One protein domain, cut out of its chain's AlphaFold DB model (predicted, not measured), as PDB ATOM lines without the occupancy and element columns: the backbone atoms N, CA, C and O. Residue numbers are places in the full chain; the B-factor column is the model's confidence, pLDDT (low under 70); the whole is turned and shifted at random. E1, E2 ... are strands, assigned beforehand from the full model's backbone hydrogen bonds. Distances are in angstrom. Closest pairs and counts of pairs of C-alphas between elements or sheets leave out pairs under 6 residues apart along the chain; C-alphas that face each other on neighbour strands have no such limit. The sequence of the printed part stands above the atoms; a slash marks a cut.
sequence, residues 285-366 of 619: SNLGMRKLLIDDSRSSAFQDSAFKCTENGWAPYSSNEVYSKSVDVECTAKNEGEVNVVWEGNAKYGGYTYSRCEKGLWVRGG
ATOM      1  N   SER A 285      99.666 134.796 126.659       92.31
ATOM      2  CA  SER A 285      99.591 135.692 127.822       92.31
ATOM      3  C   SER A 285     100.808 136.608 127.972       92.31
ATOM      4  O   SER A 285     100.711 137.648 128.625       92.31
ATOM      5  N   ASN A 286     101.943 136.244 127.371       91.75
ATOM      6  CA  ASN A 286     103.199 136.977 127.489       91.75
ATOM      7  C   ASN A 286     103.862 137.263 126.135       91.75
ATOM      8  O   ASN A 286     105.073 137.484 126.071       91.75
ATOM      9  N   LEU A 287     103.070 137.331 125.061       92.19
ATOM     10  CA  LEU A 287     103.551 137.784 123.756       92.19
ATOM     11  C   LEU A 287     104.224 139.155 123.863       92.19
ATOM     12  O   LEU A 287     103.730 140.086 124.501       92.19
ATOM     13  N   GLY A 288     105.385 139.265 123.229       87.94
ATOM     14  CA  GLY A 288     106.232 140.445 123.290       87.94
ATOM     15  C   GLY A 288     107.082 140.560 124.555       87.94
ATOM     16  O   GLY A 288     107.910 141.465 124.587       87.94
ATOM     17  N   MET A 289     106.938 139.669 125.549       90.50
ATOM     18  CA  MET A 289     107.836 139.612 126.710       90.50
ATOM     19  C   MET A 289     109.276 139.423 126.251       90.50
ATOM     20  O   MET A 289     109.553 138.594 125.386       90.50
ATOM     21  N   ARG A 290     110.187 140.193 126.837       89.94
ATOM     22  CA  ARG A 290     111.610 140.205 126.517       89.94
ATOM     23  C   ARG A 290     112.400 139.705 127.731       89.94
ATOM     24  O   ARG A 290     112.082 140.059 128.862       89.94
ATOM     25  N   LYS A 291     113.407 138.859 127.506       88.69
ATOM     26  CA  LYS A 291     114.283 138.292 128.544       88.69
ATOM     27  C   LYS A 291     115.715 138.172 128.045       88.69
ATOM     28  O   LYS A 291     115.939 138.000 126.852       88.69
ATOM     29  N   LEU A 292     116.670 138.232 128.962       85.19
ATOM     30  CA  LEU A 292     118.086 138.058 128.668       85.19
ATOM     31  C   LEU A 292     118.551 136.668 129.102       85.19
ATOM     32  O   LEU A 292     118.227 136.240 130.209       85.19
ATOM     33  N   LEU A 293     119.342 135.994 128.265       84.56
ATOM     34  CA  LEU A 293     120.140 134.863 128.728       84.56
ATOM     35  C   LEU A 293     121.343 135.391 129.513       84.56
ATOM     36  O   LEU A 293     122.311 135.883 128.930       84.56
ATOM     37  N   ILE A 294     121.267 135.266 130.835       72.44
ATOM     38  CA  ILE A 294     122.396 135.504 131.732       72.44
ATOM     39  C   ILE A 294     123.075 134.155 131.956       72.44
ATOM     40  O   ILE A 294     122.541 133.293 132.649       72.44
ATOM     41  N   ASP A 295     124.235 133.966 131.331       71.06
ATOM     42  CA  ASP A 295     125.081 132.797 131.555       71.06
ATOM     43  C   ASP A 295     126.390 133.228 132.224       71.06
ATOM     44  O   ASP A 295     127.330 133.671 131.558       71.06
ATOM     45  N   ASP A 296     126.460 133.077 133.546       64.50
ATOM     46  CA  ASP A 296     127.658 133.392 134.334       64.50
ATOM     47  C   ASP A 296     128.827 132.441 134.028       64.50
ATOM     48  O   ASP A 296     129.993 132.803 134.204       64.50
ATOM     49  N   SER A 297     128.538 131.235 133.523       65.88
ATOM     50  CA  SER A 297     129.551 130.225 133.199       65.88
ATOM     51  C   SER A 297     130.292 130.502 131.884       65.88
ATOM     52  O   SER A 297     131.326 129.884 131.627       65.88
ATOM     53  N   ARG A 298     129.790 131.447 131.069       65.62
ATOM     54  CA  ARG A 298     130.294 131.780 129.722       65.62
ATOM     55  C   ARG A 298     130.412 130.564 128.796       65.62
ATOM     56  O   ARG A 298     131.317 130.501 127.961       65.62
ATOM     57  N   SER A 299     129.550 129.570 128.980       75.50
ATOM     58  CA  SER A 299     129.582 128.322 128.216       75.50
ATOM     59  C   SER A 299     128.655 128.353 127.001       75.50
ATOM     60  O   SER A 299     128.893 127.604 126.051       75.50
ATOM     61  N   SER A 300     127.653 129.239 126.999       83.31
ATOM     62  CA  SER A 300     126.729 129.426 125.883       83.31
ATOM     63  C   SER A 300     127.307 130.307 124.772       83.31
ATOM     64  O   SER A 300     127.785 131.417 125.000       83.31
ATOM     65  N   ALA A 301     127.137 129.869 123.526       82.94
ATOM     66  CA  ALA A 301     127.334 130.675 122.322       82.94
ATOM     67  C   ALA A 301     126.299 131.808 122.171       82.94
ATOM     68  O   ALA A 301     126.471 132.684 121.326       82.94
ATOM     69  N   PHE A 302     125.222 131.775 122.959       81.56
ATOM     70  CA  PHE A 302     124.191 132.808 123.032       81.56
ATOM     71  C   PHE A 302     124.255 133.601 124.329       81.56
ATOM     72  O   PHE A 302     123.295 134.304 124.650       81.56
ATOM     73  N   GLN A 303     125.367 133.514 125.066       77.44
ATOM     74  CA  GLN A 303     125.594 134.364 126.224       77.44
ATOM     75  C   GLN A 303     125.226 135.806 125.877       77.44
ATOM     76  O   GLN A 303     125.552 136.293 124.790       77.44
ATOM     77  N   ASP A 304     124.524 136.472 126.797       74.12
ATOM     78  CA  ASP A 304     124.165 137.871 126.634       74.12
ATOM     79  C   ASP A 304     123.259 138.121 125.412       74.12
ATOM     80  O   ASP A 304     123.190 139.237 124.907       74.12
ATOM     81  N   SER A 305     122.557 137.105 124.909       81.56
ATOM     82  CA  SER A 305     121.542 137.281 123.871       81.56
ATOM     83  C   SER A 305     120.187 137.545 124.507       81.56
ATOM     84  O   SER A 305     119.757 136.838 125.422       81.56
ATOM     85  N   ALA A 306     119.491 138.560 124.004       85.81
ATOM     86  CA  ALA A 306     118.116 138.825 124.388       85.81
ATOM     87  C   ALA A 306     117.146 138.005 123.528       85.81
ATOM     88  O   ALA A 306     117.396 137.749 122.348       85.81
ATOM     89  N   PHE A 307     116.022 137.620 124.122       88.38
ATOM     90  CA  PHE A 307     114.957 136.828 123.521       88.38
ATOM     91  C   PHE A 307     113.615 137.527 123.711       88.38
ATOM     92  O   PHE A 307     113.360 138.129 124.751       88.38
ATOM     93  N   LYS A 308     112.744 137.422 122.710       90.31
ATOM     94  CA  LYS A 308     111.376 137.928 122.697       90.31
ATOM     95  C   LYS A 308     110.409 136.766 122.512       90.31
ATOM     96  O   LYS A 308     110.606 135.919 121.642       90.31
ATOM     97  N   CYS A 309     109.361 136.727 123.321       91.88
ATOM     98  CA  CYS A 309     108.275 135.779 123.157       91.88
ATOM     99  C   CYS A 309     107.413 136.186 121.955       91.88
ATOM    100  O   CYS A 309     106.944 137.325 121.861       91.88
ATOM    101  N   THR A 310     107.231 135.259 121.019       90.38
ATOM    102  CA  THR A 310     106.440 135.423 119.795       90.38
ATOM    103  C   THR A 310     105.362 134.346 119.726       90.38
ATOM    104  O   THR A 310     105.357 133.411 120.523       90.38
ATOM    105  N   GLU A 311     104.471 134.430 118.741       88.25
ATOM    106  CA  GLU A 311     103.460 133.388 118.502       88.25
ATOM    107  C   GLU A 311     104.082 132.006 118.232       88.25
ATOM    108  O   GLU A 311     103.472 130.984 118.531       88.25
ATOM    109  N   ASN A 312     105.328 131.976 117.744       83.44
ATOM    110  CA  ASN A 312     106.089 130.757 117.458       83.44
ATOM    111  C   ASN A 312     107.052 130.365 118.597       83.44
ATOM    112  O   ASN A 312     107.968 129.570 118.389       83.44
ATOM    113  N   GLY A 313     106.880 130.929 119.797       87.81
ATOM    114  CA  GLY A 313     107.760 130.703 120.942       87.81
ATOM    115  C   GLY A 313     108.849 131.770 121.096       87.81
ATOM    116  O   GLY A 313     108.779 132.857 120.515       87.81
ATOM    117  N   TRP A 314     109.853 131.479 121.922       90.75
ATOM    118  CA  TRP A 314     110.979 132.383 122.162       90.75
ATOM    119  C   TRP A 314     111.873 132.503 120.922       90.75
ATOM    120  O   TRP A 314     112.369 131.503 120.406       90.75
ATOM    121  N   ALA A 315     112.126 133.736 120.486       85.75
ATOM    122  CA  ALA A 315     113.027 134.060 119.385       85.75
ATOM    123  C   ALA A 315     114.093 135.065 119.852       85.75
ATOM    124  O   ALA A 315     113.763 135.969 120.617       85.75
ATOM    125  N   PRO A 316     115.363 134.945 119.435       76.88
ATOM    126  CA  PRO A 316     116.375 135.940 119.774       76.88
ATOM    127  C   PRO A 316     116.084 137.283 119.099       76.88
ATOM    128  O   PRO A 316     115.395 137.344 118.079       76.88
ATOM    129  N   TYR A 317     116.644 138.351 119.656       73.44
ATOM    130  CA  TYR A 317     116.563 139.691 119.084       73.44
ATOM    131  C   TYR A 317     117.148 139.742 117.665       73.44
ATOM    132  O   TYR A 317     118.122 139.054 117.340       73.44
ATOM    133  N   SER A 318     116.542 140.572 116.814       56.84
ATOM    134  CA  SER A 318     117.111 140.907 115.507       56.84
ATOM    135  C   SER A 318     118.384 141.748 115.682       56.84
ATOM    136  O   SER A 318     118.553 142.411 116.703       56.84
ATOM    137  N   SER A 319     119.277 141.749 114.687       49.34
ATOM    138  CA  SER A 319     120.582 142.440 114.732       49.34
ATOM    139  C   SER A 319     120.518 143.941 115.049       49.34
ATOM    140  O   SER A 319     121.544 144.529 115.382       49.34
ATOM    141  N   ASN A 320     119.341 144.560 114.938       50.38
ATOM    142  CA  ASN A 320     119.152 146.003 115.071       50.38
ATOM    143  C   ASN A 320     118.634 146.418 116.459       50.38
ATOM    144  O   ASN A 320     118.636 147.602 116.780       50.38
ATOM    145  N   GLU A 321     118.195 145.467 117.287       57.47
ATOM    146  CA  GLU A 321     117.726 145.738 118.643       57.47
ATOM    147  C   GLU A 321     118.817 145.306 119.639       57.47
ATOM    148  O   GLU A 321     119.087 144.121 119.832       57.47
ATOM    149  N   VAL A 322     119.462 146.277 120.283       66.75
ATOM    150  CA  VAL A 322     120.463 146.046 121.336       66.75
ATOM    151  C   VAL A 322     119.776 146.262 122.682       66.75
ATOM    152  O   VAL A 322     118.954 147.161 122.808       66.75
ATOM    153  N   TYR A 323     120.071 145.466 123.704       73.50
ATOM    154  CA  TYR A 323     119.576 145.716 125.064       73.50
ATOM    155  C   TYR A 323     120.670 146.375 125.907       73.50
ATOM    156  O   TYR A 323     121.858 146.313 125.577       73.50
ATOM    157  N   SER A 324     120.274 147.035 126.989       67.38
ATOM    158  CA  SER A 324     121.220 147.705 127.874       67.38
ATOM    159  C   SER A 324     121.593 146.846 129.075       67.38
ATOM    160  O   SER A 324     120.724 146.341 129.779       67.38
ATOM    161  N   LYS A 325     122.903 146.719 129.319       69.06
ATOM    162  CA  LYS A 325     123.476 146.134 130.543       69.06
ATOM    163  C   LYS A 325     123.830 147.181 131.601       69.06
ATOM    164  O   LYS A 325     124.230 146.811 132.695       69.06
ATOM    165  N   SER A 326     123.753 148.467 131.261       65.31
ATOM    166  CA  SER A 326     124.181 149.572 132.127       65.31
ATOM    167  C   SER A 326     123.065 150.136 132.999       65.31
ATOM    168  O   SER A 326     123.290 151.092 133.737       65.31
ATOM    169  N   VAL A 327     121.860 149.561 132.924       75.06
ATOM    170  CA  VAL A 327     120.734 149.957 133.769       75.06
ATOM    171  C   VAL A 327     120.641 149.004 134.958       75.06
ATOM    172  O   VAL A 327     120.222 147.861 134.806       75.06
ATOM    173  N   ASP A 328     121.000 149.497 136.144       75.81
ATOM    174  CA  ASP A 328     120.997 148.714 137.394       75.81
ATOM    175  C   ASP A 328     119.583 148.412 137.929       75.81
ATOM    176  O   ASP A 328     119.402 147.594 138.830       75.81
ATOM    177  N   VAL A 329     118.563 149.092 137.400       84.94
ATOM    178  CA  VAL A 329     117.161 148.895 137.786       84.94
ATOM    179  C   VAL A 329     116.523 147.867 136.864       84.94
ATOM    180  O   VAL A 329     116.601 147.988 135.646       84.94
ATOM    181  N   GLU A 330     115.824 146.884 137.421       85.94
ATOM    182  CA  GLU A 330     115.093 145.894 136.628       85.94
ATOM    183  C   GLU A 330     113.944 146.544 135.830       85.94
ATOM    184  O   GLU A 330     113.222 147.411 136.336       85.94
ATOM    185  N   CYS A 331     113.763 146.130 134.571       88.81
ATOM    186  CA  CYS A 331     112.604 146.529 133.774       88.81
ATOM    187  C   CYS A 331     111.403 145.659 134.155       88.81
ATOM    188  O   CYS A 331     111.414 144.441 134.006       88.81
ATOM    189  N   THR A 332     110.352 146.294 134.656       89.81
ATOM    190  CA  THR A 332     109.144 145.662 135.183       89.81
ATOM    191  C   THR A 332     107.908 146.390 134.660       89.81
ATOM    192  O   THR A 332     107.989 147.479 134.106       89.81
ATOM    193  N   ALA A 333     106.718 145.852 134.926       88.12
ATOM    194  CA  ALA A 333     105.473 146.531 134.562       88.12
ATOM    195  C   ALA A 333     105.294 147.920 135.220       88.12
ATOM    196  O   ALA A 333     104.451 148.692 134.775       88.12
ATOM    197  N   LYS A 334     106.038 148.241 136.292       90.19
ATOM    198  CA  LYS A 334     105.922 149.527 137.002       90.19
ATOM    199  C   LYS A 334     106.609 150.680 136.276       90.19
ATOM    200  O   LYS A 334     106.135 151.801 136.380       90.19
ATOM    201  N   ASN A 335     107.710 150.385 135.596       89.56
ATOM    202  CA  ASN A 335     108.530 151.332 134.846       89.56
ATOM    203  C   ASN A 335     108.433 151.079 133.334       89.56
ATOM    204  O   ASN A 335     109.291 151.521 132.577       89.56
ATOM    205  N   GLU A 336     107.392 150.374 132.879       88.81
ATOM    206  CA  GLU A 336     107.140 150.138 131.458       88.81
ATOM    207  C   GLU A 336     107.032 151.477 130.712       88.81
ATOM    208  O   GLU A 336     106.264 152.359 131.094       88.81
ATOM    209  N   GLY A 337     107.807 151.622 129.638       85.19
ATOM    210  CA  GLY A 337     107.889 152.845 128.846       85.19
ATOM    211  C   GLY A 337     108.808 153.927 129.423       85.19
ATOM    212  O   GLY A 337     109.103 154.882 128.706       85.19
ATOM    213  N   GLU A 338     109.310 153.787 130.657       89.06
ATOM    214  CA  GLU A 338     110.294 154.724 131.205       89.06
ATOM    215  C   GLU A 338     111.591 154.688 130.397       89.06
ATOM    216  O   GLU A 338     112.001 153.648 129.876       89.06
ATOM    217  N   VAL A 339     112.251 155.845 130.318       89.06
ATOM    218  CA  VAL A 339     113.488 156.035 129.563       89.06
ATOM    219  C   VAL A 339     114.617 156.319 130.535       89.06
ATOM    220  O   VAL A 339     114.559 157.260 131.324       89.06
ATOM    221  N   ASN A 340     115.658 155.502 130.460       88.94
ATOM    222  CA  ASN A 340     116.866 155.634 131.246       88.94
ATOM    223  C   ASN A 340     118.001 156.181 130.372       88.94
ATOM    224  O   ASN A 340     118.193 155.735 129.235       88.94
ATOM    225  N   VAL A 341     118.734 157.160 130.905       87.75
ATOM    226  CA  VAL A 341     119.851 157.817 130.223       87.75
ATOM    227  C   VAL A 341     121.100 157.681 131.085       87.75
ATOM    228  O   VAL A 341     121.188 158.293 132.149       87.75
ATOM    229  N   VAL A 342     122.070 156.894 130.619       84.44
ATOM    230  CA  VAL A 342     123.316 156.608 131.349       84.44
ATOM    231  C   VAL A 342     124.510 157.099 130.546       84.44
ATOM    232  O   VAL A 342     124.605 156.847 129.346       84.44
ATOM    233  N   TRP A 343     125.447 157.780 131.204       82.44
ATOM    234  CA  TRP A 343     126.754 158.072 130.621       82.44
ATOM    235  C   TRP A 343     127.651 156.829 130.709       82.44
ATOM    236  O   TRP A 343     128.035 156.418 131.803       82.44
ATOM    237  N   GLU A 344     128.003 156.245 129.566       79.00
ATOM    238  CA  GLU A 344     128.955 155.134 129.481       79.00
ATOM    239  C   GLU A 344     130.323 155.652 129.023       79.00
ATOM    240  O   GLU A 344     130.411 156.427 128.075       79.00
ATOM    241  N   GLY A 345     131.407 155.196 129.658       74.19
ATOM    242  CA  GLY A 345     132.783 155.542 129.285       74.19
ATOM    243  C   GLY A 345     133.384 156.716 130.070       74.19
ATOM    244  O   GLY A 345     132.784 157.287 130.976       74.19
ATOM    245  N   ASN A 346     134.635 157.061 129.758       77.00
ATOM    246  CA  ASN A 346     135.353 158.134 130.457       77.00
ATOM    247  C   ASN A 346     135.016 159.525 129.889       77.00
ATOM    248  O   ASN A 346     134.414 159.643 128.832       77.00
ATOM    249  N   ALA A 347     135.455 160.597 130.549       72.12
ATOM    250  CA  ALA A 347     135.160 161.970 130.122       72.12
ATOM    251  C   ALA A 347     135.631 162.325 128.692       72.12
ATOM    252  O   ALA A 347     135.154 163.303 128.124       72.12
ATOM    253  N   LYS A 348     136.571 161.558 128.117       63.69
ATOM    254  CA  LYS A 348     137.129 161.789 126.776       63.69
ATOM    255  C   LYS A 348     136.447 160.960 125.679       63.69
ATOM    256  O   LYS A 348     136.326 161.445 124.563       63.69
ATOM    257  N   TYR A 349     136.041 159.728 125.986       67.62
ATOM    258  CA  TYR A 349     135.500 158.757 125.019       67.62
ATOM    259  C   TYR A 349     134.084 158.277 125.351       67.62
ATOM    260  O   TYR A 349     133.567 157.384 124.687       67.62
ATOM    261  N   GLY A 350     133.490 158.808 126.414       68.25
ATOM    262  CA  GLY A 350     132.163 158.430 126.855       68.25
ATOM    263  C   GLY A 350     131.059 159.146 126.094       68.25
ATOM    264  O   GLY A 350     131.283 160.155 125.423       68.25
ATOM    265  N   GLY A 351     129.855 158.606 126.220       75.81
ATOM    266  CA  GLY A 351     128.654 159.150 125.611       75.81
ATOM    267  C   GLY A 351     127.405 158.725 126.368       75.81
ATOM    268  O   GLY A 351     127.423 157.792 127.172       75.81
ATOM    269  N   TYR A 352     126.304 159.424 126.103       81.19
ATOM    270  CA  TYR A 352     125.007 159.041 126.640       81.19
ATOM    271  C   TYR A 352     124.443 157.843 125.888       81.19
ATOM    272  O   TYR A 352     124.449 157.786 124.658       81.19
ATOM    273  N   THR A 353     123.910 156.914 126.660       82.69
ATOM    274  CA  THR A 353     123.178 155.753 126.190       82.69
ATOM    275  C   THR A 353     121.740 155.881 126.636       82.69
ATOM    276  O   THR A 353     121.464 156.307 127.755       82.69
ATOM    277  N   TYR A 354     120.827 155.557 125.729       86.56
ATOM    278  CA  TYR A 354     119.395 155.735 125.920       86.56
ATOM    279  C   TYR A 354     118.756 154.363 125.869       86.56
ATOM    280  O   TYR A 354     119.006 153.600 124.936       86.56
ATOM    281  N   SER A 355     117.957 154.041 126.876       88.50
ATOM    282  CA  SER A 355     117.257 152.764 126.946       88.50
ATOM    283  C   SER A 355     115.828 152.979 127.398       88.50
ATOM    284  O   SER A 355     115.588 153.811 128.266       88.50
ATOM    285  N   ARG A 356     114.884 152.220 126.851       88.56
ATOM    286  CA  ARG A 356     113.488 152.224 127.288       88.56
ATOM    287  C   ARG A 356     113.119 150.865 127.858       88.56
ATOM    288  O   ARG A 356     113.503 149.841 127.294       88.56
ATOM    289  N   CYS A 357     112.405 150.851 128.975       89.81
ATOM    290  CA  CYS A 357     111.887 149.611 129.532       89.81
ATOM    291  C   CYS A 357     110.721 149.137 128.665       89.81
ATOM    292  O   CYS A 357     109.698 149.811 128.555       89.81
ATOM    293  N   GLU A 358     110.900 147.989 128.020       87.75
ATOM    294  CA  GLU A 358     109.891 147.374 127.175       87.75
ATOM    295  C   GLU A 358     109.723 145.916 127.576       87.75
ATOM    296  O   GLU A 358     110.643 145.105 127.439       87.75
ATOM    297  N   LYS A 359     108.528 145.563 128.042       88.06
ATOM    298  CA  LYS A 359     108.068 144.187 128.248       88.06
ATOM    299  C   LYS A 359     109.061 143.296 129.004       88.06
ATOM    300  O   LYS A 359     109.207 142.120 128.672       88.06
ATOM    301  N   GLY A 360     109.710 143.839 130.033       87.50
ATOM    302  CA  GLY A 360     110.627 143.101 130.909       87.50
ATOM    303  C   GLY A 360     112.117 143.242 130.585       87.50
ATOM    304  O   GLY A 360     112.936 142.679 131.307       87.50
ATOM    305  N   LEU A 361     112.500 144.003 129.551       89.50
ATOM    306  CA  LEU A 361     113.909 144.291 129.268       89.50
ATOM    307  C   LEU A 361     114.142 145.758 128.884       89.50
ATOM    308  O   LEU A 361     113.328 146.377 128.203       89.50
ATOM    309  N   TRP A 362     115.289 146.309 129.284       88.81
ATOM    310  CA  TRP A 362     115.744 147.619 128.819       88.81
ATOM    311  C   TRP A 362     116.293 147.518 127.397       88.81
ATOM    312  O   TRP A 362     117.365 146.955 127.169       88.81
ATOM    313  N   VAL A 363     115.560 148.074 126.439       85.81
ATOM    314  CA  VAL A 363     115.924 148.099 125.020       85.81
ATOM    315  C   VAL A 363     116.675 149.393 124.726       85.81
ATOM    316  O   VAL A 363     116.169 150.481 124.996       85.81
ATOM    317  N   ARG A 364     117.894 149.281 124.198       84.25
ATOM    318  CA  ARG A 364     118.753 150.407 123.815       84.25
ATOM    319  C   ARG A 364     118.207 151.046 122.537       84.25
ATOM    320  O   ARG A 364     117.791 150.353 121.614       84.25
ATOM    321  N   GLY A 365     118.254 152.369 122.475       82.75
ATOM    322  CA  GLY A 365     117.839 153.151 121.315       82.75
ATOM    323  C   GLY A 365     118.629 154.449 121.196       82.75
ATOM    324  O   GLY A 365     119.731 154.585 121.732       82.75
ATOM    325  N   GLY A 366     118.060 155.406 120.464       83.19
ATOM    326  CA  GLY A 366     118.641 156.731 120.272       83.19
ATOM    327  C   GLY A 366     118.089 157.780 121.234       83.19
ATOM    328  O   GLY A 366     117.190 157.526 122.037       83.19
TER     329      GLY A 366
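This is residues 285 to 366 of the 619 residues of an uncharacterized protein of Fibrobacter sp. UWB4 (UniProt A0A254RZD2). What shape is this? It has little regular structure: two small antiparallel sheets, E1-E2-E3 and E4-E5-E6, follow each other along the longest axis, E1 meeting E6, and residues 345 to 350 stick out. What builds it? The 82 printed residues, all strand in class, have six named strands holding 31 residues; each sheet is a meander, antiparallel neighbours in chain order. It is only just compact, close to loose: radius of gyration of the C-alphas 13.7 A, spans 44, 33 and 22 A.

What pairs first? E1, residues 290 to 292, and E2, 306 to 310, form a hairpin (N 291 to O 307, 2.9 A), as do E2 and E3, 313 to 316 (N 308 to O 315, 2.7 A). What next? Hairpins join E4, 339 to 344, to E5, 351 to 358 (N 340 to O 355, 2.8 A), and E5 to E6, 361 to 365 (N 356 to O 363, 2.8 A); this sheet is strongly twisted. Where do the sheets meet? The closest C-alphas of E1 and E6, Arg 290 and Leu 361, are 5.4 A apart.

Where are the anchors? C-alpha 290 begins E1 at (111.610, 140.205, 126.517); C-alpha 365 ends E6 at (117.839, 153.151, 121.315). Which is longest? E5, 22.2 A.

Which links are long? E1 to E2 and E3 to E4. Any cut or low confidence? The printed part has no cut; pLDDT is under 70 at 296 to 298, 318 to 322, 324 to 326 and 348 to 350.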